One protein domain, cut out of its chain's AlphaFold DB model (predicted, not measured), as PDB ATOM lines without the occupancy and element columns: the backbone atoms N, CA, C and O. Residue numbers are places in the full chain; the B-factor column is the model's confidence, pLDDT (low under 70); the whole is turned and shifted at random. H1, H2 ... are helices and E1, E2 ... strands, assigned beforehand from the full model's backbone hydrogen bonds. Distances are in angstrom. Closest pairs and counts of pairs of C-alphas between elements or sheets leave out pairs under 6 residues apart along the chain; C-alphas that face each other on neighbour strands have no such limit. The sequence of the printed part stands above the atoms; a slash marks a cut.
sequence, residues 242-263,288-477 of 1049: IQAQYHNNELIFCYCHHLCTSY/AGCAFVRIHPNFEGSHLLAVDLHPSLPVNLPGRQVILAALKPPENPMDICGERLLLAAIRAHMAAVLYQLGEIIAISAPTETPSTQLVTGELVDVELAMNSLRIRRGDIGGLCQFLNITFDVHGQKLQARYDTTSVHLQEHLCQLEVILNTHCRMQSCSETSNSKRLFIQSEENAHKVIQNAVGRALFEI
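What this domain is: This is residues 242 to 263 and 288 to 477 of the 1049 residues of the protein "Mediator of RNA polymerase II transcription subunit 14" of Albugo candida (UniProt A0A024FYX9). One long helix, H2, runs over two separate sheets that follow each other along the length of the domain: its residues 338 to 349 pack on the four-stranded sheet E1 to E4, and its residues 346 to 361 on the five-stranded sheet E5 to E9. H1 packs beside H2 near the smaller sheet, while the helical hairpin of H3 and H4 covers part of the larger sheet on the same face as H2. The printed part has 212 residues with four named helices and nine named strands, along the chain E1 E2 E3 E4 H1 H2 E5 E6 E7 E8 E9 H3 H4, of mixed class. Both sheets are antiparallel, in the orders E1 E2 E3 E4 and E5 E6 E7 E8 E9. The whole is compact, with a radius of gyration of the C-alphas of 18.5 A, yet elongated, spanning 57 by 36 by 34 A.

Where its parts are: Find C-alpha 243 at (9.101, -11.709, -38.799), where E1 begins, to run to residue 247. E2 takes residues 250 to 255, E3 residues 291 to 297 and E4 residues 305 to 310. H1 follows at residues 320 to 327. At C-alpha 338, (-3.355, -11.663, -36.490), begins H2, residues 338 to 361, 34.4 A long. Then come E5 at 371 to 373, E6 at 379 to 385, E7 at 388 to 393, E8 at 403 to 408 and E9 at 413 to 417. H3, residues 423 to 439, is 24.4 A long; H4, residues 460 to 477, is 26.6 A long and ends at C-alpha 477, (14.023, -33.026, -6.880).

How they stand to each other: Look first at E5 to E9, a meander, each strand the antiparallel neighbour of the one before, and strongly twisted. N 383 and O 390 of E6 and E7 are 2.8 A apart, within hydrogen-bond range. H2 forms two layers with each sheet, helix over one face; H4 shares that face of the larger one. H2 runs along E7, at 3 degrees on the local plane, with C-alphas 354 and 389 closest at 6.1 A. On E1 to E4 it runs slantwise, at 42 degrees to E3 on the local plane; C-alphas 293 and 345 are closest, 6.8 A. There N 293 of E3 and O 253 of E2, antiparallel neighbours, are within hydrogen-bond range at 3.0 A. H1 only grazes that sheet with residues 324 to 327. It touches H2, the two forming a helical hairpin at a shallow tilt of 23 degrees, with closest C-alphas 327 and 344, 6.0 A. H3 lies over E9, with C-alphas 415 and 433 closest at 5.5 A. H3 and H4 touch, closest C-alphas 432 and 469 at 5.8 A, opposite ways at a shallow tilt of 19 degrees. H4 touches H2 about perpendicular, at 87 degrees, through residues 360 to 361 of H2, with C-alphas 361 and 467 closest at 5.7 A. In H1, H2 and H3 every O i to N i+4 pair is within hydrogen-bond range, in H4 13 of 14.

The domain as a whole: The farthest C-alphas, of Asn 248 and Gly 397, are 58.8 A apart. Residues 264 to 287 are not printed; C-alphas 263 and 288 stand 6.7 A apart across the cut. The link from H3 to H4, 20 residues, is long. Mean pLDDT of the printed part is 75.1; 54 residues are under 70, among them 363 to 372 and 443 to 461.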
ATOM      1  N   ILE A 242       9.791 -12.135 -34.082       78.25
ATOM      2  CA  ILE A 242       8.904 -12.713 -35.089       78.25
ATOM      3  C   ILE A 242       9.071 -11.832 -36.335       78.25
ATOM      4  O   ILE A 242       9.233 -10.615 -36.206       78.25
ATOM      5  N   GLN A 243       9.035 -12.428 -37.525       78.25
ATOM      6  CA  GLN A 243       9.101 -11.709 -38.799       78.25
ATOM      7  C   GLN A 243       7.791 -11.914 -39.566       78.25
ATOM      8  O   GLN A 243       7.271 -13.026 -39.601       78.25
ATOM      9  N   ALA A 244       7.244 -10.859 -40.175       79.81
ATOM     10  CA  ALA A 244       6.128 -10.974 -41.116       79.81
ATOM     11  C   ALA A 244       6.585 -10.600 -42.518       79.81
ATOM     12  O   ALA A 244       7.180  -9.539 -42.715       79.81
ATOM     13  N   GLN A 245       6.246 -11.446 -43.481       82.00
ATOM     14  CA  GLN A 245       6.479 -11.214 -44.897       82.00
ATOM     15  C   GLN A 245       5.130 -11.248 -45.616       82.00
ATOM     16  O   GLN A 245       4.359 -12.189 -45.448       82.00
ATOM     17  N   TYR A 246       4.832 -10.195 -46.375       82.38
ATOM     18  CA  TYR A 246       3.652 -10.126 -47.235       82.38
ATOM     19  C   TYR A 246       4.122 -10.176 -48.688       82.38
ATOM     20  O   TYR A 246       4.789  -9.245 -49.145       82.38
ATOM     21  N   HIS A 247       3.823 -11.266 -49.391       79.44
ATOM     22  CA  HIS A 247       4.252 -11.490 -50.772       79.44
ATOM     23  C   HIS A 247       3.181 -12.287 -51.525       79.44
ATOM     24  O   HIS A 247       2.600 -13.201 -50.959       79.44
ATOM     25  N   ASN A 248       2.898 -11.931 -52.781       76.81
ATOM     26  CA  ASN A 248       1.959 -12.643 -53.665       76.81
ATOM     27  C   ASN A 248       0.574 -12.956 -53.058       76.81
ATOM     28  O   ASN A 248       0.059 -14.051 -53.239       76.81
ATOM     29  N   ASN A 249      -0.048 -11.999 -52.355       79.06
ATOM     30  CA  ASN A 249      -1.317 -12.204 -51.629       79.06
ATOM     31  C   ASN A 249      -1.253 -13.324 -50.576       79.06
ATOM     32  O   ASN A 249      -2.254 -13.970 -50.273       79.06
ATOM     33  N   GLU A 250      -0.084 -13.515 -49.974       84.62
ATOM     34  CA  GLU A 250       0.131 -14.432 -48.868       84.62
ATOM     35  C   GLU A 250       0.836 -13.705 -47.730       84.62
ATOM     36  O   GLU A 250       1.718 -12.863 -47.934       84.62
ATOM     37  N   LEU A 251       0.423 -14.027 -46.509       85.75
ATOM     38  CA  LEU A 251       1.016 -13.496 -45.296       85.75
ATOM     39  C   LEU A 251       1.713 -14.625 -44.551       85.75
ATOM     40  O   LEU A 251       1.068 -15.566 -44.090       85.75
ATOM     41  N   ILE A 252       3.032 -14.513 -44.433       85.75
ATOM     42  CA  ILE A 252       3.880 -15.495 -43.766       85.75
ATOM     43  C   ILE A 252       4.379 -14.900 -42.452       85.75
ATOM     44  O   ILE A 252       5.063 -13.873 -42.443       85.75
ATOM     45  N   PHE A 253       4.062 -15.556 -41.338       85.62
ATOM     46  CA  PHE A 253       4.601 -15.230 -40.020       85.62
ATOM     47  C   PHE A 253       5.671 -16.237 -39.628       85.62
ATOM     48  O   PHE A 253       5.338 -17.384 -39.356       85.62
ATOM     49  N   CYS A 254       6.926 -15.802 -39.547       83.56
ATOM     50  CA  CYS A 254       8.066 -16.616 -39.127       83.56
ATOM     51  C   CYS A 254       8.341 -16.425 -37.628       83.56
ATOM     52  O   CYS A 254       8.471 -15.291 -37.151       83.56
ATOM     53  N   TYR A 255       8.452 -17.520 -36.880       82.75
ATOM     54  CA  TYR A 255       8.715 -17.547 -35.439       82.75
ATOM     55  C   TYR A 255       9.642 -18.712 -35.060       82.75
ATOM     56  O   TYR A 255       9.965 -19.570 -35.878       82.75
ATOM     57  N   CYS A 256      10.103 -18.730 -33.804       73.31
ATOM     58  CA  CYS A 256      10.979 -19.774 -33.258       73.31
ATOM     59  C   CYS A 256      12.295 -19.963 -34.035       73.31
ATOM     60  O   CYS A 256      12.789 -21.077 -34.172       73.31
ATOM     61  N   HIS A 257      12.907 -18.855 -34.466       73.31
ATOM     62  CA  HIS A 257      14.176 -18.833 -35.210       73.31
ATOM     63  C   HIS A 257      15.327 -19.603 -34.528       73.31
ATOM     64  O   HIS A 257      16.221 -20.089 -35.202       73.31
ATOM     65  N   HIS A 258      15.315 -19.714 -33.197       68.25
ATOM     66  CA  HIS A 258      16.349 -20.404 -32.416       68.25
ATOM     67  C   HIS A 258      16.143 -21.926 -32.330       68.25
ATOM     68  O   HIS A 258      17.094 -22.641 -32.035       68.25
ATOM     69  N   LEU A 259      14.922 -22.419 -32.575       62.16
ATOM     70  CA  LEU A 259      14.622 -23.851 -32.570       62.16
ATOM     71  C   LEU A 259      14.785 -24.457 -33.961       62.16
ATOM     72  O   LEU A 259      14.834 -25.664 -34.073       62.16
ATOM     73  N   CYS A 260      14.863 -23.687 -35.041       63.41
ATOM     74  CA  CYS A 260      14.965 -24.257 -36.384       63.41
ATOM     75  C   CYS A 260      16.416 -24.307 -36.879       63.41
ATOM     76  O   CYS A 260      17.199 -23.389 -36.649       63.41
ATOM     77  N   THR A 261      16.783 -25.382 -37.577       55.91
ATOM     78  CA  THR A 261      18.106 -25.516 -38.198       55.91
ATOM     79  C   THR A 261      18.186 -24.721 -39.501       55.91
ATOM     80  O   THR A 261      17.361 -24.895 -40.397       55.91
ATOM     81  N   SER A 262      19.194 -23.851 -39.623       47.97
ATOM     82  CA  SER A 262      19.609 -23.329 -40.932       47.97
ATOM     83  C   SER A 262      20.270 -24.466 -41.722       47.97
ATOM     84  O   SER A 262      21.092 -25.216 -41.190       47.97
ATOM     85  N   TYR A 263      19.900 -24.588 -42.996       46.38
ATOM     86  CA  TYR A 263      20.464 -25.549 -43.949       46.38
ATOM     87  C   TYR A 263      21.849 -25.131 -44.491       46.38
ATOM     88  O   TYR A 263      22.376 -25.795 -45.381       46.38
ATOM     89  N   ALA A 288      14.975 -20.045 -44.944       52.56
ATOM     90  CA  ALA A 288      15.274 -21.433 -44.626       52.56
ATOM     91  C   ALA A 288      15.661 -21.538 -43.140       52.56
ATOM     92  O   ALA A 288      16.571 -20.847 -42.686       52.56
ATOM     93  N   GLY A 289      14.951 -22.376 -42.381       60.81
ATOM     94  CA  GLY A 289      15.220 -22.579 -40.955       60.81
ATOM     95  C   GLY A 289      14.379 -21.726 -40.000       60.81
ATOM     96  O   GLY A 289      14.908 -21.212 -39.020       60.81
ATOM     97  N   CYS A 290      13.066 -21.599 -40.224       68.75
ATOM     98  CA  CYS A 290      12.117 -21.113 -39.211       68.75
ATOM     99  C   CYS A 290      10.764 -21.836 -39.315       68.75
ATOM    100  O   CYS A 290      10.390 -22.309 -40.389       68.75
ATOM    101  N   ALA A 291      10.020 -21.917 -38.206       76.31
ATOM    102  CA  ALA A 291       8.617 -22.310 -38.257       76.31
ATOM    103  C   ALA A 291       7.791 -21.116 -38.711       76.31
ATOM    104  O   ALA A 291       8.033 -19.980 -38.284       76.31
ATOM    105  N   PHE A 292       6.803 -21.369 -39.561       82.56
ATOM    106  CA  PHE A 292       5.955 -20.312 -40.059       82.56
ATOM    107  C   PHE A 292       4.494 -20.712 -40.217       82.56
ATOM    108  O   PHE A 292       4.130 -21.877 -40.375       82.56
ATOM    109  N   VAL A 293       3.646 -19.690 -40.160       86.38
ATOM    110  CA  VAL A 293       2.232 -19.764 -40.533       86.38
ATOM    111  C   VAL A 293       2.067 -19.044 -41.843       86.38
ATOM    112  O   VAL A 293       2.472 -17.886 -41.949       86.38
ATOM    113  N   ARG A 294       1.439 -19.706 -42.806       86.75
ATOM    114  CA  ARG A 294       1.071 -19.124 -44.090       86.75
ATOM    115  C   ARG A 294      -0.431 -18.891 -44.107       86.75
ATOM    116  O   ARG A 294      -1.205 -19.812 -43.875       86.75
ATOM    117  N   ILE A 295      -0.840 -17.655 -44.366       87.56
ATOM    118  CA  ILE A 295      -2.242 -17.277 -44.541       87.56
ATOM    119  C   ILE A 295      -2.430 -16.858 -45.993       87.56
ATOM    120  O   ILE A 295      -1.738 -15.953 -46.462       87.56
ATOM    121  N   HIS A 296      -3.359 -17.504 -46.690       87.44
ATOM    122  CA  HIS A 296      -3.600 -17.287 -48.114       87.44
ATOM    123  C   HIS A 296      -5.109 -17.277 -48.423       87.44
ATOM    124  O   HIS A 296      -5.909 -17.762 -47.614       87.44
ATOM    125  N   PRO A 297      -5.543 -16.702 -49.561       84.38
ATOM    126  CA  PRO A 297      -6.942 -16.743 -49.973       84.38
ATOM    127  C   PRO A 297      -7.412 -18.184 -50.201       84.38
ATOM    128  O   PRO A 297      -6.698 -18.997 -50.792       84.38
ATOM    129  N   ASN A 298      -8.630 -18.485 -49.751       82.75
ATOM    130  CA  ASN A 298      -9.315 -19.744 -50.037       82.75
ATOM    131  C   ASN A 298     -10.456 -19.476 -51.023       82.75
ATOM    132  O   ASN A 298     -11.326 -18.654 -50.732       82.75
ATOM    133  N   PHE A 299     -10.458 -20.162 -52.169       72.00
ATOM    134  CA  PHE A 299     -11.435 -19.964 -53.247       72.00
ATOM    135  C   PHE A 299     -12.575 -20.993 -53.258       72.00
ATOM    136  O   PHE A 299     -13.604 -20.733 -53.874       72.00
ATOM    137  N   GLU A 300     -12.422 -22.121 -52.558       69.25
ATOM    138  CA  GLU A 300     -13.356 -23.258 -52.630       69.25
ATOM    139  C   GLU A 300     -14.128 -23.500 -51.318       69.25
ATOM    140  O   GLU A 300     -15.232 -24.041 -51.339       69.25
ATOM    141  N   GLY A 301     -13.587 -23.078 -50.167       68.44
ATOM    142  CA  GLY A 301     -14.203 -23.295 -48.849       68.44
ATOM    143  C   GLY A 301     -15.318 -22.305 -48.469       68.44
ATOM    144  O   GLY A 301     -15.658 -21.397 -49.225       68.44
ATOM    145  N   SER A 302     -15.855 -22.434 -47.253       66.75
ATOM    146  CA  SER A 302     -16.760 -21.442 -46.638       66.75
ATOM    147  C   SER A 302     -16.025 -20.177 -46.177       66.75
ATOM    148  O   SER A 302     -16.560 -19.078 -46.255       66.75
ATOM    149  N   HIS A 303     -14.772 -20.308 -45.739       73.69
ATOM    150  CA  HIS A 303     -13.981 -19.192 -45.216       73.69
ATOM    151  C   HIS A 303     -13.182 -18.469 -46.312       73.69
ATOM    152  O   HIS A 303     -12.676 -19.096 -47.244       73.69
ATOM    153  N   LEU A 304     -13.001 -17.149 -46.164       76.31
ATOM    154  CA  LEU A 304     -12.221 -16.313 -47.094       76.31
ATOM    155  C   LEU A 304     -10.712 -16.606 -47.074       76.31
ATOM    156  O   LEU A 304     -10.031 -16.404 -48.078       76.31
ATOM    157  N   LEU A 305     -10.189 -17.061 -45.933       82.56
ATOM    158  CA  LEU A 305      -8.766 -17.307 -45.706       82.56
ATOM    159  C   LEU A 305      -8.536 -18.773 -45.326       82.56
ATOM    160  O   LEU A 305      -9.331 -19.363 -44.593       82.56
ATOM    161  N   ALA A 306      -7.433 -19.340 -45.798       84.31
ATOM    162  CA  ALA A 306      -6.874 -20.602 -45.335       84.31
ATOM    163  C   ALA A 306      -5.574 -20.336 -44.563       84.31
ATOM    164  O   ALA A 306      -4.884 -19.342 -44.808       84.31
ATOM    165  N   VAL A 307      -5.291 -21.197 -43.585       86.81
ATOM    166  CA  VAL A 307      -4.151 -21.079 -42.672       86.81
ATOM    167  C   VAL A 307      -3.399 -22.403 -42.672       86.81
ATOM    168  O   VAL A 307      -3.911 -23.400 -42.163       86.81
ATOM    169  N   ASP A 308      -2.174 -22.377 -43.182       84.62
ATOM    170  CA  ASP A 308      -1.276 -23.524 -43.230       84.62
ATOM    171  C   ASP A 308      -0.146 -23.368 -42.209       84.62
ATOM    172  O   ASP A 308       0.418 -22.285 -42.014       84.62
ATOM    173  N   LEU A 309       0.200 -24.478 -41.555       83.25
ATOM    174  CA  LEU A 309       1.303 -24.562 -40.603       83.25
ATOM    175  C   LEU A 309       2.495 -25.285 -41.215       83.25
ATOM    176  O   LEU A 309       2.363 -26.416 -41.686       83.25
ATOM    177  N   HIS A 310       3.673 -24.679 -41.088       79.44
ATOM    178  CA  HIS A 310       4.937 -25.283 -41.481       79.44
ATOM    179  C   HIS A 310       5.936 -25.249 -40.317       79.44
ATOM    180  O   HIS A 310       6.235 -24.164 -39.813       79.44
ATOM    181  N   PRO A 311       6.480 -26.400 -39.885       76.12
ATOM    182  CA  PRO A 311       6.170 -27.766 -40.330       76.12
ATOM    183  C   PRO A 311       4.753 -28.233 -39.937       76.12
ATOM    184  O   PRO A 311       4.127 -27.688 -39.024       76.12
ATOM    185  N   SER A 312       4.235 -29.243 -40.640       78.38
ATOM    186  CA  SER A 312       2.909 -29.813 -40.373       78.38
ATOM    187  C   SER A 312       2.872 -30.572 -39.043       78.38
ATOM    188  O   SER A 312       3.839 -31.241 -38.680       78.38
ATOM    189  N   LEU A 313       1.736 -30.523 -38.341       80.12
ATOM    190  CA  LEU A 313       1.560 -31.223 -37.062       80.12
ATOM    191  C   LEU A 313       1.626 -32.755 -37.222       80.12
ATOM    192  O   LEU A 313       1.070 -33.285 -38.191       80.12
ATOM    193  N   PRO A 314       2.225 -33.478 -36.254       75.56
ATOM    194  CA  PRO A 314       2.298 -34.933 -36.283       75.56
ATOM    195  C   PRO A 314       0.905 -35.571 -36.225       75.56
ATOM    196  O   PRO A 314      -0.015 -35.068 -35.574       75.56
ATOM    197  N   VAL A 315       0.746 -36.704 -36.913       73.56
ATOM    198  CA  VAL A 315      -0.556 -37.380 -37.050       73.56
ATOM    199  C   VAL A 315      -1.050 -37.954 -35.720       73.56
ATOM    200  O   VAL A 315      -2.252 -37.919 -35.470       73.56
ATOM    201  N   ASN A 316      -0.126 -38.381 -34.855       72.12
ATOM    202  CA  ASN A 316      -0.402 -39.022 -33.564       72.12
ATOM    203  C   ASN A 316      -0.664 -38.024 -32.417       72.12
ATOM    204  O   ASN A 316      -0.805 -38.432 -31.272       72.12
ATOM    205  N   LEU A 317      -0.717 -36.716 -32.700       76.56
ATOM    206  CA  LEU A 317      -0.885 -35.695 -31.666       76.56
ATOM    207  C   LEU A 317      -2.266 -35.803 -30.977       76.56
ATOM    208  O   LEU A 317      -3.295 -35.707 -31.661       76.56
ATOM    209  N   PRO A 318      -2.331 -35.900 -29.637       73.44
ATOM    210  CA  PRO A 318      -3.596 -35.906 -28.913       73.44
ATOM    211  C   PRO A 318      -4.320 -34.565 -29.076       73.44
ATOM    212  O   PRO A 318      -3.722 -33.493 -28.992       73.44
ATOM    213  N   GLY A 319      -5.627 -34.609 -29.339       74.62
ATOM    214  CA  GLY A 319      -6.427 -33.390 -29.506       74.62
ATOM    215  C   GLY A 319      -6.108 -32.582 -30.772       74.62
ATOM    216  O   GLY A 319      -6.504 -31.419 -30.860       74.62
ATOM    217  N   ARG A 320      -5.452 -33.180 -31.782       81.25
ATOM    218  CA  ARG A 320      -5.125 -32.530 -33.068       81.25
ATOM    219  C   ARG A 320      -6.304 -31.777 -33.690       81.25
ATOM    220  O   ARG A 320      -6.123 -30.672 -34.186       81.25
ATOM    221  N   GLN A 321      -7.512 -32.342 -33.644       78.94
ATOM    222  CA  GLN A 321      -8.711 -31.693 -34.187       78.94
ATOM    223  C   GLN A 321      -9.076 -30.403 -33.440       78.94
ATOM    224  O   GLN A 321      -9.468 -29.429 -34.076       78.94
ATOM    225  N   VAL A 322      -8.899 -30.367 -32.117       81.75
ATOM    226  CA  VAL A 322      -9.152 -29.180 -31.283       81.75
ATOM    227  C   VAL A 322      -8.126 -28.087 -31.586       81.75
ATOM    228  O   VAL A 322      -8.479 -26.919 -31.723       81.75
ATOM    229  N   ILE A 323      -6.861 -28.473 -31.766       82.00
ATOM    230  CA  ILE A 323      -5.773 -27.552 -32.122       82.00
ATOM    231  C   ILE A 323      -5.991 -26.972 -33.526       82.00
ATOM    232  O   ILE A 323      -5.880 -25.763 -33.719       82.00
ATOM    233  N   LEU A 324      -6.369 -27.808 -34.498       82.69
ATOM    234  CA  LEU A 324      -6.703 -27.359 -35.851       82.69
ATOM    235  C   LEU A 324      -7.969 -26.493 -35.881       82.69
ATOM    236  O   LEU A 324      -8.026 -25.538 -36.648       82.69
ATOM    237  N   ALA A 325      -8.963 -26.769 -35.033       81.81
ATOM    238  CA  ALA A 325     -10.142 -25.917 -34.900       81.81
ATOM    239  C   ALA A 325      -9.786 -24.515 -34.379       81.81
ATOM    240  O   ALA A 325     -10.335 -23.536 -34.874       81.81
ATOM    241  N   ALA A 326      -8.825 -24.399 -33.455       80.00
ATOM    242  CA  ALA A 326      -8.356 -23.110 -32.936       80.00
ATOM    243  C   ALA A 326      -7.575 -22.265 -33.967       80.00
ATOM    244  O   ALA A 326      -7.423 -21.058 -33.777       80.00
ATOM    245  N   LEU A 327      -7.078 -22.888 -35.041       81.75
ATOM    246  CA  LEU A 327      -6.386 -22.225 -36.152       81.75
ATOM    247  C   LEU A 327      -7.329 -21.756 -37.260       81.75
ATOM    248  O   LEU A 327      -6.915 -20.962 -38.107       81.75
ATOM    249  N   LYS A 328      -8.580 -22.231 -37.271       80.44
ATOM    250  CA  LYS A 328      -9.560 -21.794 -38.262       80.44
ATOM    251  C   LYS A 328      -9.857 -20.305 -38.058       80.44
ATOM    252  O   LYS A 328     -10.132 -19.894 -36.926       80.44
ATOM    253  N   PRO A 329      -9.802 -19.484 -39.121       76.69
ATOM    254  CA  PRO A 329     -10.185 -18.088 -39.010       76.69
ATOM    255  C   PRO A 329     -11.668 -17.991 -38.611       76.69
ATOM    256  O   PRO A 329     -12.472 -18.809 -39.067       76.69
ATOM    257  N   PRO A 330     -12.043 -17.022 -37.756       74.12
ATOM    258  CA  PRO A 330     -13.438 -16.813 -37.390       74.12
ATOM    259  C   PRO A 330     -14.281 -16.456 -38.622       74.12
ATOM    260  O   PRO A 330     -13.782 -15.844 -39.566       74.12
ATOM    261  N   GLU A 331     -15.563 -16.825 -38.591       69.56
ATOM    262  CA  GLU A 331     -16.522 -16.567 -39.677       69.56
ATOM    263  C   GLU A 331     -16.720 -15.068 -39.918       69.56
ATOM    264  O   GLU A 331     -16.788 -14.621 -41.060       69.56
ATOM    265  N   ASN A 332     -16.713 -14.270 -38.847       70.19
ATOM    266  CA  ASN A 332     -16.791 -12.822 -38.958       70.19
ATOM    267  C   ASN A 332     -15.428 -12.223 -39.350       70.19
ATOM    268  O   ASN A 332     -14.468 -12.331 -38.575       70.19
ATOM    269  N   PRO A 333     -15.342 -11.459 -40.456       67.19
ATOM    270  CA  PRO A 333     -14.097 -10.828 -40.900       67.19
ATOM    271  C   PRO A 333     -13.560  -9.781 -39.906       67.19
ATOM    272  O   PRO A 333     -12.380  -9.439 -39.940       67.19
ATOM    273  N   MET A 334     -14.412  -9.296 -38.996       65.88
ATOM    274  CA  MET A 334     -14.070  -8.320 -37.954       65.88
ATOM    275  C   MET A 334     -13.395  -8.928 -36.723       65.88
ATOM    276  O   MET A 334     -12.648  -8.233 -36.034       65.88
ATOM    277  N   ASP A 335     -13.630 -10.212 -36.459       70.62
ATOM    278  CA  ASP A 335     -13.067 -10.908 -35.299       70.62
ATOM    279  C   ASP A 335     -11.668 -11.478 -35.590       70.62
ATOM    280  O   ASP A 335     -10.981 -11.975 -34.687       70.62
ATOM    281  N   ILE A 336     -11.223 -11.383 -36.850       74.81
ATOM    282  CA  ILE A 336      -9.910 -11.841 -37.294       74.81
ATOM    283  C   ILE A 336      -8.831 -10.953 -36.664       74.81
ATOM    284  O   ILE A 336      -8.709  -9.757 -36.935       74.81
ATOM    285  N   CYS A 337      -8.001 -11.573 -35.829       79.62
ATOM    286  CA  CYS A 337      -6.876 -10.928 -35.170       79.62
ATOM    287  C   CYS A 337      -5.593 -11.701 -35.473       79.62
ATOM    288  O   CYS A 337      -5.458 -12.864 -35.082       79.62
ATOM    289  N   GLY A 338      -4.629 -11.037 -36.119       77.50
ATOM    290  CA  GLY A 338      -3.355 -11.663 -36.490       77.50
ATOM    291  C   GLY A 338      -2.567 -12.189 -35.288       77.50
ATOM    292  O   GLY A 338      -1.958 -13.249 -35.366       77.50
ATOM    293  N   GLU A 339      -2.648 -11.508 -34.139       80.75
ATOM    294  CA  GLU A 339      -2.004 -11.950 -32.894       80.75
ATOM    295  C   GLU A 339      -2.624 -13.249 -32.357       80.75
ATOM    296  O   GLU A 339      -1.895 -14.126 -31.902       80.75
ATOM    297  N   ARG A 340      -3.951 -13.425 -32.452       84.00
ATOM    298  CA  ARG A 340      -4.617 -14.665 -32.012       84.00
ATOM    299  C   ARG A 340      -4.227 -15.855 -32.882       84.00
ATOM    300  O   ARG A 340      -3.914 -16.907 -32.333       84.00
ATOM    301  N   LEU A 341      -4.206 -15.674 -34.204       84.31
ATOM    302  CA  LEU A 341      -3.792 -16.718 -35.150       84.31
ATOM    303  C   LEU A 341      -2.324 -17.110 -34.940       84.31
ATOM    304  O   LEU A 341      -2.003 -18.292 -34.863       84.31
ATOM    305  N   LEU A 342      -1.446 -16.122 -34.750       84.88
ATOM    306  CA  LEU A 342      -0.036 -16.343 -34.434       84.88
ATOM    307  C   LEU A 342       0.150 -17.107 -33.112       84.88
ATOM    308  O   LEU A 342       0.913 -18.066 -33.056       84.88
ATOM    309  N   LEU A 343      -0.565 -16.721 -32.052       86.75
ATOM    310  CA  LEU A 343      -0.518 -17.415 -30.761       86.75
ATOM    311  C   LEU A 343      -1.053 -18.849 -30.855       86.75
ATOM    312  O   LEU A 343      -0.478 -19.749 -30.244       86.75
ATOM    313  N   ALA A 344      -2.139 -19.066 -31.603       86.19
ATOM    314  CA  ALA A 344      -2.701 -20.395 -31.836       86.19
ATOM    315  C   ALA A 344      -1.699 -21.300 -32.562       86.19
ATOM    316  O   ALA A 344      -1.516 -22.452 -32.177       86.19
ATOM    317  N   ALA A 345      -0.989 -20.756 -33.546       86.62
ATOM    318  CA  ALA A 345       0.029 -21.479 -34.287       86.62
ATOM    319  C   ALA A 345       1.269 -21.826 -33.467       86.62
ATOM    320  O   ALA A 345       1.687 -22.982 -33.464       86.62
ATOM    321  N   ILE A 346       1.797 -20.864 -32.704       85.75
ATOM    322  CA  ILE A 346       2.905 -21.127 -31.782       85.75
ATOM    323  C   ILE A 346       2.496 -22.231 -30.802       85.75
ATOM    324  O   ILE A 346       3.228 -23.199 -30.632       85.75
ATOM    325  N   ARG A 347       1.300 -22.154 -30.206       86.94
ATOM    326  CA  ARG A 347       0.799 -23.204 -29.300       86.94
ATOM    327  C   ARG A 347       0.676 -24.565 -29.981       86.94
ATOM    328  O   ARG A 347       1.008 -25.567 -29.364       86.94
ATOM    329  N   ALA A 348       0.237 -24.605 -31.237       85.12
ATOM    330  CA  ALA A 348       0.119 -25.846 -31.994       85.12
ATOM    331  C   ALA A 348       1.482 -26.522 -32.208       85.12
ATOM    332  O   ALA A 348       1.631 -27.709 -31.917       85.12
ATOM    333  N   HIS A 349       2.491 -25.770 -32.662       84.69
ATOM    334  CA  HIS A 349       3.852 -26.295 -32.804       84.69
ATOM    335  C   HIS A 349       4.458 -26.692 -31.462       84.69
ATOM    336  O   HIS A 349       5.074 -27.747 -31.368       84.69
ATOM    337  N   MET A 350       4.227 -25.921 -30.401       85.19
ATOM    338  CA  MET A 350       4.763 -26.262 -29.084       85.19
ATOM    339  C   MET A 350       4.105 -27.490 -28.463       85.19
ATOM    340  O   MET A 350       4.803 -28.290 -27.848       85.19
ATOM    341  N   ALA A 351       2.803 -27.695 -28.666       84.88
ATOM    342  CA  ALA A 351       2.140 -28.933 -28.271       84.88
ATOM    343  C   ALA A 351       2.771 -30.148 -28.975       84.88
ATOM    344  O   ALA A 351       2.971 -31.184 -28.347       84.88
ATOM    345  N   ALA A 352       3.151 -30.005 -30.252       83.06
ATOM    346  CA  ALA A 352       3.868 -31.045 -30.988       83.06
ATOM    347  C   ALA A 352       5.289 -31.288 -30.453       83.06
ATOM    348  O   ALA A 352       5.676 -32.444 -30.286       83.06
ATOM    349  N   VAL A 353       6.038 -30.227 -30.127       82.81
ATOM    350  CA  VAL A 353       7.367 -30.335 -29.496       82.81
ATOM    351  C   VAL A 353       7.274 -31.040 -28.143       82.81
ATOM    352  O   VAL A 353       8.034 -31.968 -27.895       82.81
ATOM    353  N   LEU A 354       6.338 -30.641 -27.276       85.06
ATOM    354  CA  LEU A 354       6.167 -31.228 -25.942       85.06
ATOM    355  C   LEU A 354       5.717 -32.693 -26.004       85.06
ATOM    356  O   LEU A 354       6.205 -33.508 -25.225       85.06
ATOM    357  N   TYR A 355       4.829 -33.035 -26.942       83.44
ATOM    358  CA  TYR A 355       4.406 -34.417 -27.173       83.44
ATOM    359  C   TYR A 355       5.599 -35.303 -27.560       83.44
ATOM    360  O   TYR A 355       5.816 -36.347 -26.949       83.44
ATOM    361  N   GLN A 356       6.420 -34.855 -28.512       78.25
ATOM    362  CA  GLN A 356       7.597 -35.616 -28.931       78.25
ATOM    363  C   GLN A 356       8.714 -35.633 -27.892       78.25
ATOM    364  O   GLN A 356       9.414 -36.631 -27.776       78.25
ATOM    365  N   LEU A 357       8.873 -34.567 -27.106       80.56
ATOM    366  CA  LEU A 357       9.765 -34.576 -25.952       80.56
ATOM    367  C   LEU A 357       9.343 -35.680 -24.966       80.56
ATOM    368  O   LEU A 357      10.192 -36.414 -24.473       80.56
ATOM    369  N   GLY A 358       8.035 -35.844 -24.741       78.69
ATOM    370  CA  GLY A 358       7.478 -36.954 -23.967       78.69
ATOM    371  C   GLY A 358       7.814 -38.328 -24.558       78.69
ATOM    372  O   GLY A 358       8.264 -39.196 -23.819       78.69
ATOM    373  N   GLU A 359       7.679 -38.508 -25.877       78.94
ATOM    374  CA  GLU A 359       8.069 -39.754 -26.571       78.94
ATOM    375  C   GLU A 359       9.584 -40.036 -26.517       78.94
ATOM    376  O   GLU A 359       9.993 -41.191 -26.522       78.94
ATOM    377  N   ILE A 360      10.434 -39.004 -26.470       77.19
ATOM    378  CA  ILE A 360      11.890 -39.170 -26.322       77.19
ATOM    379  C   ILE A 360      12.248 -39.558 -24.883       77.19
ATOM    380  O   ILE A 360      13.202 -40.302 -24.662       77.19
ATOM    381  N   ILE A 361      11.526 -39.031 -23.894       77.31
ATOM    382  CA  ILE A 361      11.821 -39.219 -22.471       77.31
ATOM    383  C   ILE A 361      11.292 -40.574 -21.955       77.31
ATOM    384  O   ILE A 361      11.995 -41.247 -21.194       77.31
ATOM    385  N   ALA A 362      10.088 -40.986 -22.368       74.44
ATOM    386  CA  ALA A 362       9.396 -42.181 -21.877       74.44
ATOM    387  C   ALA A 362       9.395 -43.345 -22.888       74.44
ATOM    388  O   ALA A 362       9.402 -43.145 -24.097       74.44
ATOM    389  N   ILE A 363       9.359 -44.584 -22.380       65.12
ATOM    390  CA  ILE A 363       9.330 -45.821 -23.183       65.12
ATOM    391  C   ILE A 363       7.961 -46.037 -23.855       65.12
ATOM    392  O   ILE A 363       7.893 -46.601 -24.947       65.12
ATOM    393  N   SER A 364       6.876 -45.589 -23.220       59.41
ATOM    394  CA  SER A 364       5.524 -45.571 -23.789       59.41
ATOM    395  C   SER A 364       5.059 -44.135 -24.023       59.41
ATOM    396  O   SER A 364       5.487 -43.209 -23.331       59.41
ATOM    397  N   ALA A 365       4.185 -43.938 -25.017       59.50
ATOM    398  CA  ALA A 365       3.672 -42.612 -25.334       59.50
ATOM    399  C   ALA A 365       2.930 -42.020 -24.115       59.50
ATOM    400  O   ALA A 365       2.161 -42.734 -23.461       59.50
ATOM    401  N   PRO A 366       3.090 -40.712 -23.827       59.28
ATOM    402  CA  PRO A 366       2.578 -40.061 -22.610       59.28
ATOM    403  C   PRO A 366       1.042 -40.046 -22.488       59.28
ATOM    404  O   PRO A 366       0.498 -39.537 -21.514       59.28
ATOM    405  N   THR A 367       0.322 -40.565 -23.483       58.34
ATOM    406  CA  THR A 367      -1.142 -40.635 -23.531       58.34
ATOM    407  C   THR A 367      -1.718 -42.007 -23.183       58.34
ATOM    408  O   THR A 367      -2.917 -42.099 -22.943       58.34
ATOM    409  N   GLU A 368      -0.912 -43.074 -23.193       56.25
ATOM    410  CA  GLU A 368      -1.422 -44.454 -23.114       56.25
ATOM    411  C   GLU A 368      -1.538 -44.984 -21.679       56.25
ATOM    412  O   GLU A 368      -2.464 -45.734 -21.369       56.25
ATOM    413  N   THR A 369      -0.638 -44.581 -20.781       56.34
ATOM    414  CA  THR A 369      -0.629 -45.031 -19.382       56.34
ATOM    415  C   THR A 369      -0.157 -43.908 -18.461       56.34
ATOM    416  O   THR A 369       0.881 -43.319 -18.758       56.34
ATOM    417  N   PRO A 370      -0.838 -43.638 -17.328       60.22
ATOM    418  CA  PRO A 370      -0.433 -42.577 -16.409       60.22
ATOM    419  C   PRO A 370       0.923 -42.856 -15.761       60.22
ATOM    420  O   PRO A 370       1.611 -41.903 -15.451       60.22
ATOM    421  N   SER A 371       1.312 -44.129 -15.619       63.03
ATOM    422  CA  SER A 371       2.610 -44.571 -15.105       63.03
ATOM    423  C   SER A 371       3.426 -45.231 -16.216       63.03
ATOM    424  O   SER A 371       3.033 -46.282 -16.728       63.03
ATOM    425  N   THR A 372       4.559 -44.635 -16.569       66.75
ATOM    426  CA  THR A 372       5.482 -45.079 -17.626       66.75
ATOM    427  C   THR A 372       6.884 -45.299 -17.057       66.75
ATOM    428  O   THR A 372       7.149 -44.971 -15.903       66.75
ATOM    429  N   GLN A 373       7.794 -45.887 -17.831       70.75
ATOM    430  CA  GLN A 373       9.218 -45.925 -17.481       70.75
ATOM    431  C   GLN A 373       9.983 -44.942 -18.363       70.75
ATOM    432  O   GLN A 373       9.762 -44.901 -19.575       70.75
ATOM    433  N   LEU A 374      10.887 -44.168 -17.767       72.81
ATOM    434  CA  LEU A 374      11.885 -43.406 -18.506       72.81
ATOM    435  C   LEU A 374      12.833 -44.356 -19.231       72.81
ATOM    436  O   LEU A 374      13.103 -45.461 -18.763       72.81
ATOM    437  N   VAL A 375      13.428 -43.889 -20.329       64.31
ATOM    438  CA  VAL A 375      14.505 -44.621 -21.025       64.31
ATOM    439  C   VAL A 375      15.717 -44.858 -20.103       64.31
ATOM    440  O   VAL A 375      16.449 -45.829 -20.271       64.31
ATOM    441  N   THR A 376      15.890 -44.019 -19.079       64.00
ATOM    442  CA  THR A 376      16.890 -44.173 -18.010       64.00
ATOM    443  C   THR A 376      16.533 -45.251 -16.971       64.00
ATOM    444  O   THR A 376      17.367 -45.573 -16.130       64.00
ATOM    445  N   GLY A 377      15.328 -45.834 -17.025       63.09
ATOM    446  CA  GLY A 377      14.878 -46.946 -16.176       63.09
ATOM    447  C   GLY A 377      14.005 -46.563 -14.970       63.09
ATOM    448  O   GLY A 377      13.502 -47.455 -14.283       63.09
ATOM    449  N   GLU A 378      13.792 -45.270 -14.704       70.31
ATOM    450  CA  GLU A 378      12.963 -44.788 -13.583       70.31
ATOM    451  C   GLU A 378      11.457 -44.886 -13.892       70.31
ATOM    452  O   GLU A 378      11.038 -44.631 -15.018       70.31
ATOM    453  N   LEU A 379      10.622 -45.224 -12.901       71.12
ATOM    454  CA  LEU A 379       9.157 -45.220 -13.056       71.12
ATOM    455  C   LEU A 379       8.609 -43.811 -12.834       71.12
ATOM    456  O   LEU A 379       8.803 -43.221 -11.771       71.12
ATOM    457  N   VAL A 380       7.897 -43.283 -13.822       74.25
ATOM    458  CA  VAL A 380       7.483 -41.885 -13.887       74.25
ATOM    459  C   VAL A 380       6.058 -41.757 -14.401       74.25
ATOM    460  O   VAL A 380       5.683 -42.355 -15.412       74.25
ATOM    461  N   ASP A 381       5.292 -40.910 -13.729       76.62
ATOM    462  CA  ASP A 381       4.005 -40.448 -14.201       76.62
ATOM    463  C   ASP A 381       4.178 -39.207 -15.076       76.62
ATOM    464  O   ASP A 381       4.751 -38.196 -14.651       76.62
ATOM    465  N   VAL A 382       3.693 -39.294 -16.313       80.62
ATOM    466  CA  VAL A 382       3.809 -38.227 -17.306       80.62
ATOM    467  C   VAL A 382       2.415 -37.747 -17.673       80.62
ATOM    468  O   VAL A 382       1.594 -38.514 -18.164       80.62
ATOM    469  N   GLU A 383       2.155 -36.459 -17.473       82.06
ATOM    470  CA  GLU A 383       0.911 -35.820 -17.887       82.06
ATOM    471  C   GLU A 383       1.194 -34.757 -18.945       82.06
ATOM    472  O   GLU A 383       1.917 -33.780 -18.715       82.06
ATOM    473  N   LEU A 384       0.583 -34.920 -20.115       81.19
ATOM    474  CA  LEU A 384       0.690 -33.967 -21.207       81.19
ATOM    475  C   LEU A 384      -0.545 -33.060 -21.253       81.19
ATOM    476  O   LEU A 384      -1.663 -33.515 -21.488       81.19
ATOM    477  N   ALA A 385      -0.329 -31.756 -21.106       79.12
ATOM    478  CA  ALA A 385      -1.317 -30.724 -21.408       79.12
ATOM    479  C   ALA A 385      -0.862 -29.881 -22.610       79.12
ATOM    480  O   ALA A 385       0.317 -29.855 -22.958       79.12
ATOM    481  N   MET A 386      -1.785 -29.125 -23.222       71.88
ATOM    482  CA  MET A 386      -1.513 -28.345 -24.446       71.88
ATOM    483  C   MET A 386      -0.304 -27.397 -24.345       71.88
ATOM    484  O   MET A 386       0.341 -27.134 -25.353       71.88
ATOM    485  N   ASN A 387      -0.000 -26.888 -23.146       81.56
ATOM    486  CA  ASN A 387       1.076 -25.918 -22.920       81.56
ATOM    487  C   ASN A 387       2.149 -26.404 -21.929       81.56
ATOM    488  O   ASN A 387       3.054 -25.636 -21.596       81.56
ATOM    489  N   SER A 388       2.031 -27.624 -21.402       87.50
ATOM    490  CA  SER A 388       2.932 -28.117 -20.359       87.50
ATOM    491  C   SER A 388       3.075 -29.630 -20.398       87.50
ATOM    492  O   SER A 388       2.073 -30.342 -20.441       87.50
ATOM    493  N   LEU A 389       4.311 -30.103 -20.292       87.62
ATOM    494  CA  LEU A 389       4.637 -31.492 -20.000       87.62
ATOM    495  C   LEU A 389       4.982 -31.593 -18.515       87.62
ATOM    496  O   LEU A 389       5.930 -30.954 -18.058       87.62
ATOM    497  N   ARG A 390       4.192 -32.354 -17.760       87.00
ATOM    498  CA  ARG A 390       4.373 -32.544 -16.321       87.00
ATOM    499  C   ARG A 390       4.923 -33.936 -16.068       87.00
ATOM    500  O   ARG A 390       4.361 -34.911 -16.554       87.00
ATOM    501  N   ILE A 391       6.020 -34.016 -15.330       86.19
ATOM    502  CA  ILE A 391       6.756 -35.259 -15.098       86.19
ATOM    503  C   ILE A 391       6.925 -35.445 -13.592       86.19
ATOM    504  O   ILE A 391       7.372 -34.530 -12.902       86.19
ATOM    505  N   ARG A 392       6.568 -36.617 -13.067       82.00
ATOM    506  CA  ARG A 392       6.682 -36.941 -11.641       82.00
ATOM    507  C   ARG A 392       7.193 -38.354 -11.450       82.00
ATOM    508  O   ARG A 392       6.760 -39.263 -12.137       82.00
ATOM    509  N   ARG A 393       8.064 -38.567 -10.473       74.44
ATOM    510  CA  ARG A 393       8.514 -39.912 -10.109       74.44
ATOM    511  C   ARG A 393       7.402 -40.699  -9.411       74.44
ATOM    512  O   ARG A 393       6.834 -40.236  -8.426       74.44
ATOM    513  N   GLY A 394       7.056 -41.854  -9.982       66.31
ATOM    514  CA  GLY A 394       5.980 -42.741  -9.526       66.31
ATOM    515  C   GLY A 394       6.479 -43.958  -8.738       66.31
ATOM    516  O   GLY A 394       5.703 -44.595  -8.023       66.31
ATOM    517  N   ASP A 395       7.776 -44.269  -8.826       64.00
ATOM    518  CA  ASP A 395       8.460 -45.235  -7.955       64.00
ATOM    519  C   ASP A 395       8.403 -44.827  -6.483       64.00
ATOM    520  O   ASP A 395       8.239 -45.667  -5.600       64.00
ATOM    521  N   ILE A 396       8.500 -43.529  -6.226       63.84
ATOM    522  CA  ILE A 396       8.610 -42.985  -4.889       63.84
ATOM    523  C   ILE A 396       7.272 -42.343  -4.469       63.84
ATOM    524  O   ILE A 396       6.907 -41.247  -4.890       63.84
ATOM    525  N   GLY A 397       6.518 -43.029  -3.604       58.22
ATOM    526  CA  GLY A 397       5.224 -42.548  -3.103       58.22
ATOM    527  C   GLY A 397       5.332 -41.289  -2.227       58.22
ATOM    528  O   GLY A 397       6.203 -41.190  -1.368       58.22
ATOM    529  N   GLY A 398       4.409 -40.333  -2.379       59.47
ATOM    530  CA  GLY A 398       4.320 -39.123  -1.541       59.47
ATOM    531  C   GLY A 398       4.918 -37.844  -2.141       59.47
ATOM    532  O   GLY A 398       4.690 -36.768  -1.588       59.47
ATOM    533  N   LEU A 399       5.604 -37.928  -3.285       63.78
ATOM    534  CA  LEU A 399       5.986 -36.756  -4.077       63.78
ATOM    535  C   LEU A 399       4.721 -36.185  -4.732       63.78
ATOM    536  O   LEU A 399       4.089 -36.846  -5.560       63.78
ATOM    537  N   CYS A 400       4.304 -34.991  -4.305       59.28
ATOM    538  CA  CYS A 400       3.065 -34.352  -4.769       59.28
ATOM    539  C   CYS A 400       3.296 -33.353  -5.912       59.28
ATOM    540  O   CYS A 400       2.338 -32.926  -6.550       59.28
ATOM    541  N   GLN A 401       4.546 -32.956  -6.155       73.81
ATOM    542  CA  GLN A 401       4.880 -31.908  -7.112       73.81
ATOM    543  C   GLN A 401       5.410 -32.500  -8.420       73.81
ATOM    544  O   GLN A 401       6.143 -33.488  -8.429       73.81
ATOM    545  N   PHE A 402       5.015 -31.887  -9.534       80.19
ATOM    546  CA  PHE A 402       5.457 -32.261 -10.873       80.19
ATOM    547  C   PHE A 402       6.560 -31.312 -11.342       80.19
ATOM    548  O   PHE A 402       6.446 -30.095 -11.181       80.19
ATOM    549  N   LEU A 403       7.582 -31.858 -12.002       86.88
ATOM    550  CA  LEU A 403       8.473 -31.077 -12.851       86.88
ATOM    551  C   LEU A 403       7.671 -30.600 -14.066       86.88
ATOM    552  O   LEU A 403       7.224 -31.411 -14.877       86.88
ATOM    553  N   ASN A 404       7.483 -29.287 -14.190       88.88
ATOM    554  CA  ASN A 404       6.671 -28.693 -15.246       88.88
ATOM    555  C   ASN A 404       7.563 -28.101 -16.337       88.88
ATOM    556  O   ASN A 404       8.135 -27.022 -16.171       88.88
ATOM    557  N   ILE A 405       7.632 -28.768 -17.485       89.81
ATOM    558  CA  ILE A 405       8.265 -28.227 -18.689       89.81
ATOM    559  C   ILE A 405       7.203 -27.443 -19.459       89.81
ATOM    560  O   ILE A 405       6.215 -27.994 -19.941       89.81
ATOM    561  N   THR A 406       7.389 -26.131 -19.547       89.56
ATOM    562  CA  THR A 406       6.458 -25.186 -20.178       89.56
ATOM    563  C   THR A 406       7.163 -24.388 -21.263       89.56
ATOM    564  O   THR A 406       8.390 -24.357 -21.334       89.56
ATOM    565  N   PHE A 407       6.395 -23.721 -22.122       86.06
ATOM    566  CA  PHE A 407       6.952 -22.823 -23.126       86.06
ATOM    567  C   PHE A 407       6.525 -21.382 -22.881       86.06
ATOM    568  O   PHE A 407       5.332 -21.070 -22.842       86.06
ATOM    569  N   ASP A 408       7.505 -20.488 -22.769       86.00
ATOM    570  CA  ASP A 408       7.247 -19.057 -22.763       86.00
ATOM    571  C   ASP A 408       6.996 -18.582 -24.195       86.00
ATOM    572  O   ASP A 408       7.910 -18.477 -25.011       86.00
ATOM    573  N   VAL A 409       5.737 -18.260 -24.487       82.00
ATOM    574  CA  VAL A 409       5.286 -17.819 -25.810       82.00
ATOM    575  C   VAL A 409       5.941 -16.497 -26.233       82.00
ATOM    576  O   VAL A 409       6.249 -16.320 -27.410       82.00
ATOM    577  N   HIS A 410       6.205 -15.581 -25.297       78.62
ATOM    578  CA  HIS A 410       6.832 -14.283 -25.589       78.62
ATOM    579  C   HIS A 410       8.365 -14.370 -25.567       78.62
ATOM    580  O   HIS A 410       9.070 -13.736 -26.365       78.62
ATOM    581  N   GLY A 411       8.895 -15.180 -24.653       76.88
ATOM    582  CA  GLY A 411      10.301 -15.558 -24.592       76.88
ATOM    583  C   GLY A 411      10.752 -16.317 -25.834       76.88
ATOM    584  O   GLY A 411      11.883 -16.099 -26.276       76.88
ATOM    585  N   GLN A 412       9.838 -17.102 -26.410       80.00
ATOM    586  CA  GLN A 412      10.110 -18.219 -27.302       80.00
ATOM    587  C   GLN A 412      11.224 -19.079 -26.705       80.00
ATOM    588  O   GLN A 412      12.309 -19.102 -27.252       80.00
ATOM    589  N   LYS A 413      11.020 -19.656 -25.519       84.81
ATOM    590  CA  LYS A 413      11.995 -20.550 -24.871       84.81
ATOM    591  C   LYS A 413      11.263 -21.615 -24.067       84.81
ATOM    592  O   LYS A 413      10.223 -21.329 -23.469       84.81
ATOM    593  N   LEU A 414      11.824 -22.817 -24.028       86.38
ATOM    594  CA  LEU A 414      11.417 -23.868 -23.099       86.38
ATOM    595  C   LEU A 414      11.918 -23.519 -21.694       86.38
ATOM    596  O   LEU A 414      13.066 -23.104 -21.536       86.38
ATOM    597  N   GLN A 415      11.042 -23.667 -20.703       89.12
ATOM    598  CA  GLN A 415      11.294 -23.390 -19.291       89.12
ATOM    599  C   GLN A 415      10.963 -24.619 -18.449       89.12
ATOM    600  O   GLN A 415       9.920 -25.243 -18.655       89.12
ATOM    601  N   ALA A 416      11.814 -24.929 -17.478       89.25
ATOM    602  CA  ALA A 416      11.633 -26.025 -16.539       89.25
ATOM    603  C   ALA A 416      11.342 -25.434 -15.156       89.25
ATOM    604  O   ALA A 416      12.196 -24.798 -14.546       89.25
ATOM    605  N   ARG A 417      10.109 -25.609 -14.672       86.75
ATOM    606  CA  ARG A 417       9.636 -25.005 -13.421       86.75
ATOM    607  C   ARG A 417       9.361 -26.066 -12.365       86.75
ATOM    608  O   ARG A 417       8.693 -27.063 -12.642       86.75
ATOM    609  N   TYR A 418       9.826 -25.790 -11.153       84.38
ATOM    610  CA  TYR A 418       9.552 -26.546  -9.937       84.38
ATOM    611  C   TYR A 418       9.567 -25.568  -8.747       84.38
ATOM    612  O   TYR A 418      10.393 -24.652  -8.720       84.38
ATOM    613  N   ASP A 419       8.630 -25.705  -7.806       78.25
ATOM    614  CA  ASP A 419       8.446 -24.749  -6.706       78.25
ATOM    615  C   ASP A 419       9.434 -25.048  -5.563       78.25
ATOM    616  O   ASP A 419       9.133 -25.811  -4.647       78.25
ATOM    617  N   THR A 420      10.627 -24.442  -5.601       72.88
ATOM    618  CA  THR A 420      11.676 -24.659  -4.583       72.88
ATOM    619  C   THR A 420      12.394 -23.408  -4.123       72.88
ATOM    620  O   THR A 420      12.560 -22.451  -4.872       72.88
ATOM    621  N   THR A 421      12.927 -23.489  -2.904       71.62
ATOM    622  CA  THR A 421      13.843 -22.515  -2.296       71.62
ATOM    623  C   THR A 421      15.324 -22.916  -2.389       71.62
ATOM    624  O   THR A 421      16.186 -22.127  -2.009       71.62
ATOM    625  N   SER A 422      15.642 -24.124  -2.874       76.00
ATOM    626  CA  SER A 422      17.017 -24.637  -2.971       76.00
ATOM    627  C   SER A 422      17.763 -24.070  -4.182       76.00
ATOM    628  O   SER A 422      17.331 -24.234  -5.325       76.00
ATOM    629  N   VAL A 423      18.923 -23.450  -3.933       82.00
ATOM    630  CA  VAL A 423      19.782 -22.860  -4.976       82.00
ATOM    631  C   VAL A 423      20.344 -23.934  -5.913       82.00
ATOM    632  O   VAL A 423      20.330 -23.755  -7.127       82.00
ATOM    633  N   HIS A 424      20.765 -25.081  -5.371       78.38
ATOM    634  CA  HIS A 424      21.340 -26.178  -6.158       78.38
ATOM    635  C   HIS A 424      20.344 -26.768  -7.157       78.38
ATOM    636  O   HIS A 424      20.696 -27.049  -8.302       78.38
ATOM    637  N   LEU A 425      19.081 -26.911  -6.755       83.69
ATOM    638  CA  LEU A 425      18.041 -27.401  -7.652       83.69
ATOM    639  C   LEU A 425      17.743 -26.381  -8.757       83.69
ATOM    640  O   LEU A 425      17.585 -26.753  -9.919       83.69
ATOM    641  N   GLN A 426      17.746 -25.088  -8.426       85.88
ATOM    642  CA  GLN A 426      17.554 -24.023  -9.408       85.88
ATOM    643  C   GLN A 426      18.685 -23.974 -10.450       85.88
ATOM    644  O   GLN A 426      18.416 -23.733 -11.626       85.88
ATOM    645  N   GLU A 427      19.934 -24.257 -10.067       86.62
ATOM    646  CA  GLU A 427      21.052 -24.391 -11.012       86.62
ATOM    647  C   GLU A 427      20.839 -25.551 -11.994       86.62
ATOM    648  O   GLU A 427      21.019 -25.370 -13.201       86.62
ATOM    649  N   HIS A 428      20.390 -26.714 -11.513       85.12
ATOM    650  CA  HIS A 428      20.106 -27.874 -12.365       85.12
ATOM    651  C   HIS A 428      18.904 -27.644 -13.290       85.12
ATOM    652  O   HIS A 428      18.945 -28.044 -14.454       85.12
ATOM    653  N   LEU A 429      17.863 -26.941 -12.829       88.31
ATOM    654  CA  LEU A 429      16.754 -26.519 -13.691       88.31
ATOM    655  C   LEU A 429      17.225 -25.544 -14.773       88.31
ATOM    656  O   LEU A 429      16.879 -25.721 -15.936       88.31
ATOM    657  N   CYS A 430      18.068 -24.565 -14.429       88.31
ATOM    658  CA  CYS A 430      18.668 -23.657 -15.408       88.31
ATOM    659  C   CYS A 430      19.521 -24.415 -16.438       88.31
ATOM    660  O   CYS A 430      19.449 -24.127 -17.633       88.31
ATOM    661  N   GLN A 431      20.308 -25.409 -16.011       87.81
ATOM    662  CA  GLN A 431      21.066 -26.271 -16.926       87.81
ATOM    663  C   GLN A 431      20.137 -27.078 -17.842       87.81
ATOM    664  O   GLN A 431      20.388 -27.151 -19.045       87.81
ATOM    665  N   LEU A 432      19.043 -27.627 -17.307       88.19
ATOM    666  CA  LEU A 432      18.021 -28.315 -18.093       88.19
ATOM    667  C   LEU A 432      17.385 -27.372 -19.126       88.19
ATOM    668  O   LEU A 432      17.251 -27.751 -20.286       88.19
ATOM    669  N   GLU A 433      17.054 -26.133 -18.756       89.94
ATOM    670  CA  GLU A 433      16.544 -25.126 -19.694       89.94
ATOM    671  C   GLU A 433      17.538 -24.821 -20.816       89.94
ATOM    672  O   GLU A 433      17.146 -24.725 -21.982       89.94
ATOM    673  N   VAL A 434      18.827 -24.683 -20.494       87.25
ATOM    674  CA  VAL A 434      19.877 -24.470 -21.499       87.25
ATOM    675  C   VAL A 434      19.935 -25.659 -22.456       87.25
ATOM    676  O   VAL A 434      19.854 -25.453 -23.663       87.25
ATOM    677  N   ILE A 435      19.989 -26.886 -21.931       85.94
ATOM    678  CA  ILE A 435      20.060 -28.125 -22.719       85.94
ATOM    679  C   ILE A 435      18.826 -28.295 -23.616       85.94
ATOM    680  O   ILE A 435      18.953 -28.631 -24.795       85.94
ATOM    681  N   LEU A 436      17.625 -28.030 -23.096       84.81
ATOM    682  CA  LEU A 436      16.393 -28.110 -23.880       84.81
ATOM    683  C   LEU A 436      16.410 -27.105 -25.036       84.81
ATOM    684  O   LEU A 436      16.113 -27.475 -26.168       84.81
ATOM    685  N   ASN A 437      16.803 -25.854 -24.782       85.38
ATOM    686  CA  ASN A 437      16.825 -24.813 -25.812       85.38
ATOM    687  C   ASN A 437      17.987 -24.956 -26.817       85.38
ATOM    688  O   ASN A 437      17.905 -24.382 -27.902       85.38
ATOM    689  N   THR A 438      19.057 -25.696 -26.502       82.19
ATOM    690  CA  THR A 438      20.164 -25.957 -27.445       82.19
ATOM    691  C   THR A 438      19.909 -27.167 -28.341       82.19
ATOM    692  O   THR A 438      20.267 -27.135 -29.524       82.19
ATOM    693  N   HIS A 439      19.304 -28.224 -27.789       77.69
ATOM    694  CA  HIS A 439      19.169 -29.523 -28.453       77.69
ATOM    695  C   HIS A 439      17.782 -29.795 -29.049       77.69
ATOM    696  O   HIS A 439      17.691 -30.565 -30.004       77.69
ATOM    697  N   CYS A 440      16.703 -29.165 -28.567       74.12
ATOM    698  CA  CYS A 440      15.378 -29.332 -29.175       74.12
ATOM    699  C   CYS A 440      15.279 -28.494 -30.455       74.12
ATOM    700  O   CYS A 440      14.907 -27.323 -30.398       74.12
ATOM    701  N   ARG A 441      15.610 -29.077 -31.615       72.44
ATOM    702  CA  ARG A 441      15.526 -28.370 -32.901       72.44
ATOM    703  C   ARG A 441      14.389 -28.861 -33.790       72.44
ATOM    704  O   ARG A 441      14.348 -30.038 -34.105       72.44
ATOM    705  N   MET A 442      13.507 -27.969 -34.236       70.31
ATOM    706  CA  MET A 442      12.393 -28.258 -35.138       70.31
ATOM    707  C   MET A 442      12.873 -28.543 -36.570       70.31
ATOM    708  O   MET A 442      13.523 -27.693 -37.183       70.31
ATOM    709  N   GLN A 443      12.522 -29.703 -37.127       64.12
ATOM    710  CA  GLN A 443      12.882 -30.084 -38.493       64.12
ATOM    711  C   GLN A 443      11.973 -29.383 -39.521       64.12
ATOM    712  O   GLN A 443      10.764 -29.608 -39.571       64.12
ATOM    713  N   SER A 444      12.567 -28.553 -40.386       52.78
ATOM    714  CA  SER A 444      11.899 -28.001 -41.571       52.78
ATOM    715  C   SER A 444      11.960 -29.039 -42.692       52.78
ATOM    716  O   SER A 444      12.978 -29.157 -43.367       52.78
ATOM    717  N   CYS A 445      10.906 -29.836 -42.867       43.78
ATOM    718  CA  CYS A 445      10.873 -30.867 -43.905       43.78
ATOM    719  C   CYS A 445      10.901 -30.233 -45.307       43.78
ATOM    720  O   CYS A 445       9.925 -29.605 -45.718       43.78
ATOM    721  N   SER A 446      11.990 -30.441 -46.051       37.47
ATOM    722  CA  SER A 446      11.912 -30.539 -47.505       37.47
ATOM    723  C   SER A 446      11.339 -31.909 -47.871       37.47
ATOM    724  O   SER A 446      11.512 -32.904 -47.159       37.47
ATOM    725  N   GLU A 447      10.580 -31.927 -48.955       38.06
ATOM    726  CA  GLU A 447       9.958 -33.102 -49.544       38.06
ATOM    727  C   GLU A 447      11.006 -34.192 -49.768       38.06
ATOM    728  O   GLU A 447      11.855 -34.072 -50.643       38.06
ATOM    729  N   THR A 448      11.002 -35.226 -48.931       36.00
ATOM    730  CA  THR A 448      11.242 -36.634 -49.281       36.00
ATOM    731  C   THR A 448      11.602 -37.418 -48.033       36.00
ATOM    732  O   THR A 448      12.446 -37.031 -47.232       36.00
ATOM    733  N   SER A 449      11.015 -38.607 -47.977       32.91
ATOM    734  CA  SER A 449      11.293 -39.780 -47.154       32.91
ATOM    735  C   SER A 449      10.332 -40.090 -45.986       32.91
ATOM    736  O   SER A 449      10.022 -39.298 -45.103       32.91
ATOM    737  N   ASN A 450       9.816 -41.315 -46.068       35.66
ATOM    738  CA  ASN A 450       8.879 -41.974 -45.175       35.66
ATOM    739  C   ASN A 450       9.605 -42.488 -43.927       35.66
ATOM    740  O   ASN A 450       9.857 -43.684 -43.803       35.66
ATOM    741  N   SER A 451       9.933 -41.623 -42.974       38.56
ATOM    742  CA  SER A 451       9.965 -42.102 -41.589       38.56
ATOM    743  C   SER A 451       8.880 -41.397 -40.788       38.56
ATOM    744  O   SER A 451       8.357 -40.367 -41.207       38.56
ATOM    745  N   LYS A 452       8.476 -42.008 -39.676       43.94
ATOM    746  CA  LYS A 452       7.531 -41.488 -38.680       43.94
ATOM    747  C   LYS A 452       8.113 -40.216 -38.023       43.94
ATOM    748  O   LYS A 452       8.503 -40.245 -36.864       43.94
ATOM    749  N   ARG A 453       8.335 -39.164 -38.820       46.03
ATOM    750  CA  ARG A 453       9.450 -38.219 -38.662       46.03
ATOM    751  C   ARG A 453       9.256 -37.229 -37.535       46.03
ATOM    752  O   ARG A 453       8.263 -36.513 -37.457       46.03
ATOM    753  N   LEU A 454      10.281 -37.226 -36.698       51.22
ATOM    754  CA  LEU A 454      10.486 -36.384 -35.546       51.22
ATOM    755  C   LEU A 454      10.409 -34.915 -35.981       51.22
ATOM    756  O   LEU A 454      11.144 -34.455 -36.847       51.22
ATOM    757  N   PHE A 455       9.501 -34.182 -35.357       56.72
ATOM    758  CA  PHE A 455       9.490 -32.733 -35.314       56.72
ATOM    759  C   PHE A 455      10.813 -32.240 -34.710       56.72
ATOM    760  O   PHE A 455      11.231 -31.155 -35.070       56.72
ATOM    761  N   ILE A 456      11.497 -33.033 -33.868       61.91
ATOM    762  CA  ILE A 456      12.831 -32.745 -33.314       61.91
ATOM    763  C   ILE A 456      13.949 -33.453 -34.117       61.91
ATOM    764  O   ILE A 456      13.968 -34.677 -34.217       61.91
ATOM    765  N   GLN A 457      14.909 -32.711 -34.680       57.78
ATOM    766  CA  GLN A 457      16.052 -33.270 -35.413       57.78
ATOM    767  C   GLN A 457      16.998 -34.021 -34.457       57.78
ATOM    768  O   GLN A 457      17.578 -33.434 -33.547       57.78
ATOM    769  N   SER A 458      17.160 -35.324 -34.693       52.41
ATOM    770  CA  SER A 458      17.928 -36.234 -33.841       52.41
ATOM    771  C   SER A 458      19.394 -36.315 -34.267       52.41
ATOM    772  O   SER A 458      19.731 -37.050 -35.193       52.41
ATOM    773  N   GLU A 459      20.287 -35.645 -33.544       59.78
ATOM    774  CA  GLU A 459      21.621 -36.213 -33.323       59.78
ATOM    775  C   GLU A 459      21.468 -37.267 -32.212       59.78
ATOM    776  O   GLU A 459      20.946 -36.946 -31.147       59.78
ATOM    777  N   GLU A 460      21.885 -38.522 -32.419       60.56
ATOM    778  CA  GLU A 460      21.694 -39.611 -31.430       60.56
ATOM    779  C   GLU A 460      22.247 -39.271 -30.029       60.56
ATOM    780  O   GLU A 460      21.743 -39.747 -29.010       60.56
ATOM    781  N   ASN A 461      23.252 -38.394 -29.967       68.81
ATOM    782  CA  ASN A 461      23.819 -37.885 -28.720       68.81
ATOM    783  C   ASN A 461      22.892 -36.885 -28.007       68.81
ATOM    784  O   ASN A 461      22.845 -36.871 -26.780       68.81
ATOM    785  N   ALA A 462      22.125 -36.077 -28.741       73.06
ATOM    786  CA  ALA A 462      21.268 -35.035 -28.179       73.06
ATOM    787  C   ALA A 462      20.109 -35.619 -27.354       73.06
ATOM    788  O   ALA A 462      19.817 -35.124 -26.265       73.06
ATOM    789  N   HIS A 463      19.495 -36.712 -27.819       76.94
ATOM    790  CA  HIS A 463      18.427 -37.391 -27.076       76.94
ATOM    791  C   HIS A 463      18.926 -37.945 -25.738       76.94
ATOM    792  O   HIS A 463      18.281 -37.738 -24.714       76.94
ATOM    793  N   LYS A 464      20.113 -38.565 -25.723       79.56
ATOM    794  CA  LYS A 464      20.738 -39.071 -24.490       79.56
ATOM    795  C   LYS A 464      21.071 -37.942 -23.516       79.56
ATOM    796  O   LYS A 464      20.864 -38.090 -22.317       79.56
ATOM    797  N   VAL A 465      21.554 -36.801 -24.015       83.81
ATOM    798  CA  VAL A 465      21.845 -35.623 -23.179       83.81
ATOM    799  C   VAL A 465      20.566 -35.074 -22.541       83.81
ATOM    800  O   VAL A 465      20.568 -34.801 -21.342       83.81
ATOM    801  N   ILE A 466      19.467 -34.972 -23.296       83.25
ATOM    802  CA  ILE A 466      18.169 -34.524 -22.769       83.25
ATOM    803  C   ILE A 466      17.630 -35.518 -21.729       83.25
ATOM    804  O   ILE A 466      17.264 -35.105 -20.631       83.25
ATOM    805  N   GLN A 467      17.630 -36.818 -22.037       83.00
ATOM    806  CA  GLN A 467      17.183 -37.872 -21.116       83.00
ATOM    807  C   GLN A 467      17.975 -37.844 -19.800       83.00
ATOM    808  O   GLN A 467      17.383 -37.857 -18.722       83.00
ATOM    809  N   ASN A 468      19.304 -37.725 -19.876       84.12
ATOM    810  CA  ASN A 468      20.167 -37.640 -18.698       84.12
ATOM    811  C   ASN A 468      19.934 -36.354 -17.896       84.12
ATOM    812  O   ASN A 468      19.950 -36.393 -16.669       84.12
ATOM    813  N   ALA A 469      19.709 -35.218 -18.562       85.38
ATOM    814  CA  ALA A 469      19.422 -33.953 -17.890       85.38
ATOM    815  C   ALA A 469      18.080 -33.994 -17.142       85.38
ATOM    816  O   ALA A 469      18.003 -33.539 -16.003       85.38
ATOM    817  N   VAL A 470      17.042 -34.582 -17.750       85.81
ATOM    818  CA  VAL A 470      15.734 -34.779 -17.104       85.81
ATOM    819  C   VAL A 470      15.856 -35.743 -15.923       85.81
ATOM    820  O   VAL A 470      15.371 -35.422 -14.841       85.81
ATOM    821  N   GLY A 471      16.556 -36.871 -16.090       81.69
ATOM    822  CA  GLY A 471      16.813 -37.819 -15.001       81.69
ATOM    823  C   GLY A 471      17.551 -37.178 -13.821       81.69
ATOM    824  O   GLY A 471      17.114 -37.301 -12.682       81.69
ATOM    825  N   ARG A 472      18.609 -36.397 -14.083       82.88
ATOM    826  CA  ARG A 472      19.341 -35.651 -13.041       82.88
ATOM    827  C   ARG A 472      18.471 -34.619 -12.325       82.88
ATOM    828  O   ARG A 472      18.549 -34.505 -11.108       82.88
ATOM    829  N   ALA A 473      17.630 -33.887 -13.057       85.00
ATOM    830  CA  ALA A 473      16.711 -32.930 -12.448       85.00
ATOM    831  C   ALA A 473      15.692 -33.633 -11.535       85.00
ATOM    832  O   ALA A 473      15.445 -33.170 -10.424       85.00
ATOM    833  N   LEU A 474      15.135 -34.769 -11.967       82.75
ATOM    834  CA  LEU A 474      14.219 -35.571 -11.150       82.75
ATOM    835  C   LEU A 474      14.907 -36.171  -9.918       82.75
ATOM    836  O   LEU A 474      14.308 -36.205  -8.846       82.75
ATOM    837  N   PHE A 475      16.156 -36.613 -10.048       80.06
ATOM    838  CA  PHE A 475      16.967 -37.094  -8.932       80.06
ATOM    839  C   PHE A 475      17.179 -36.010  -7.865       80.06
ATOM    840  O   PHE A 475      16.884 -36.230  -6.689       80.06
ATOM    841  N   GLU A 476      17.602 -34.811  -8.271       83.06
ATOM    842  CA  GLU A 476      17.801 -33.682  -7.355       83.06
ATOM    843  C   GLU A 476      16.486 -33.200  -6.719       83.06
ATOM    844  O   GLU A 476      16.465 -32.834  -5.543       83.06
ATOM    845  N   ILE A 477      15.361 -33.274  -7.443       83.50
ATOM    846  CA  ILE A 477      14.023 -33.026  -6.880       83.50
ATOM    847  C   ILE A 477      13.729 -33.989  -5.725       83.50
ATOM    848  O   ILE A 477      13.364 -33.549  -4.633       83.50
TER     849      ILE A 477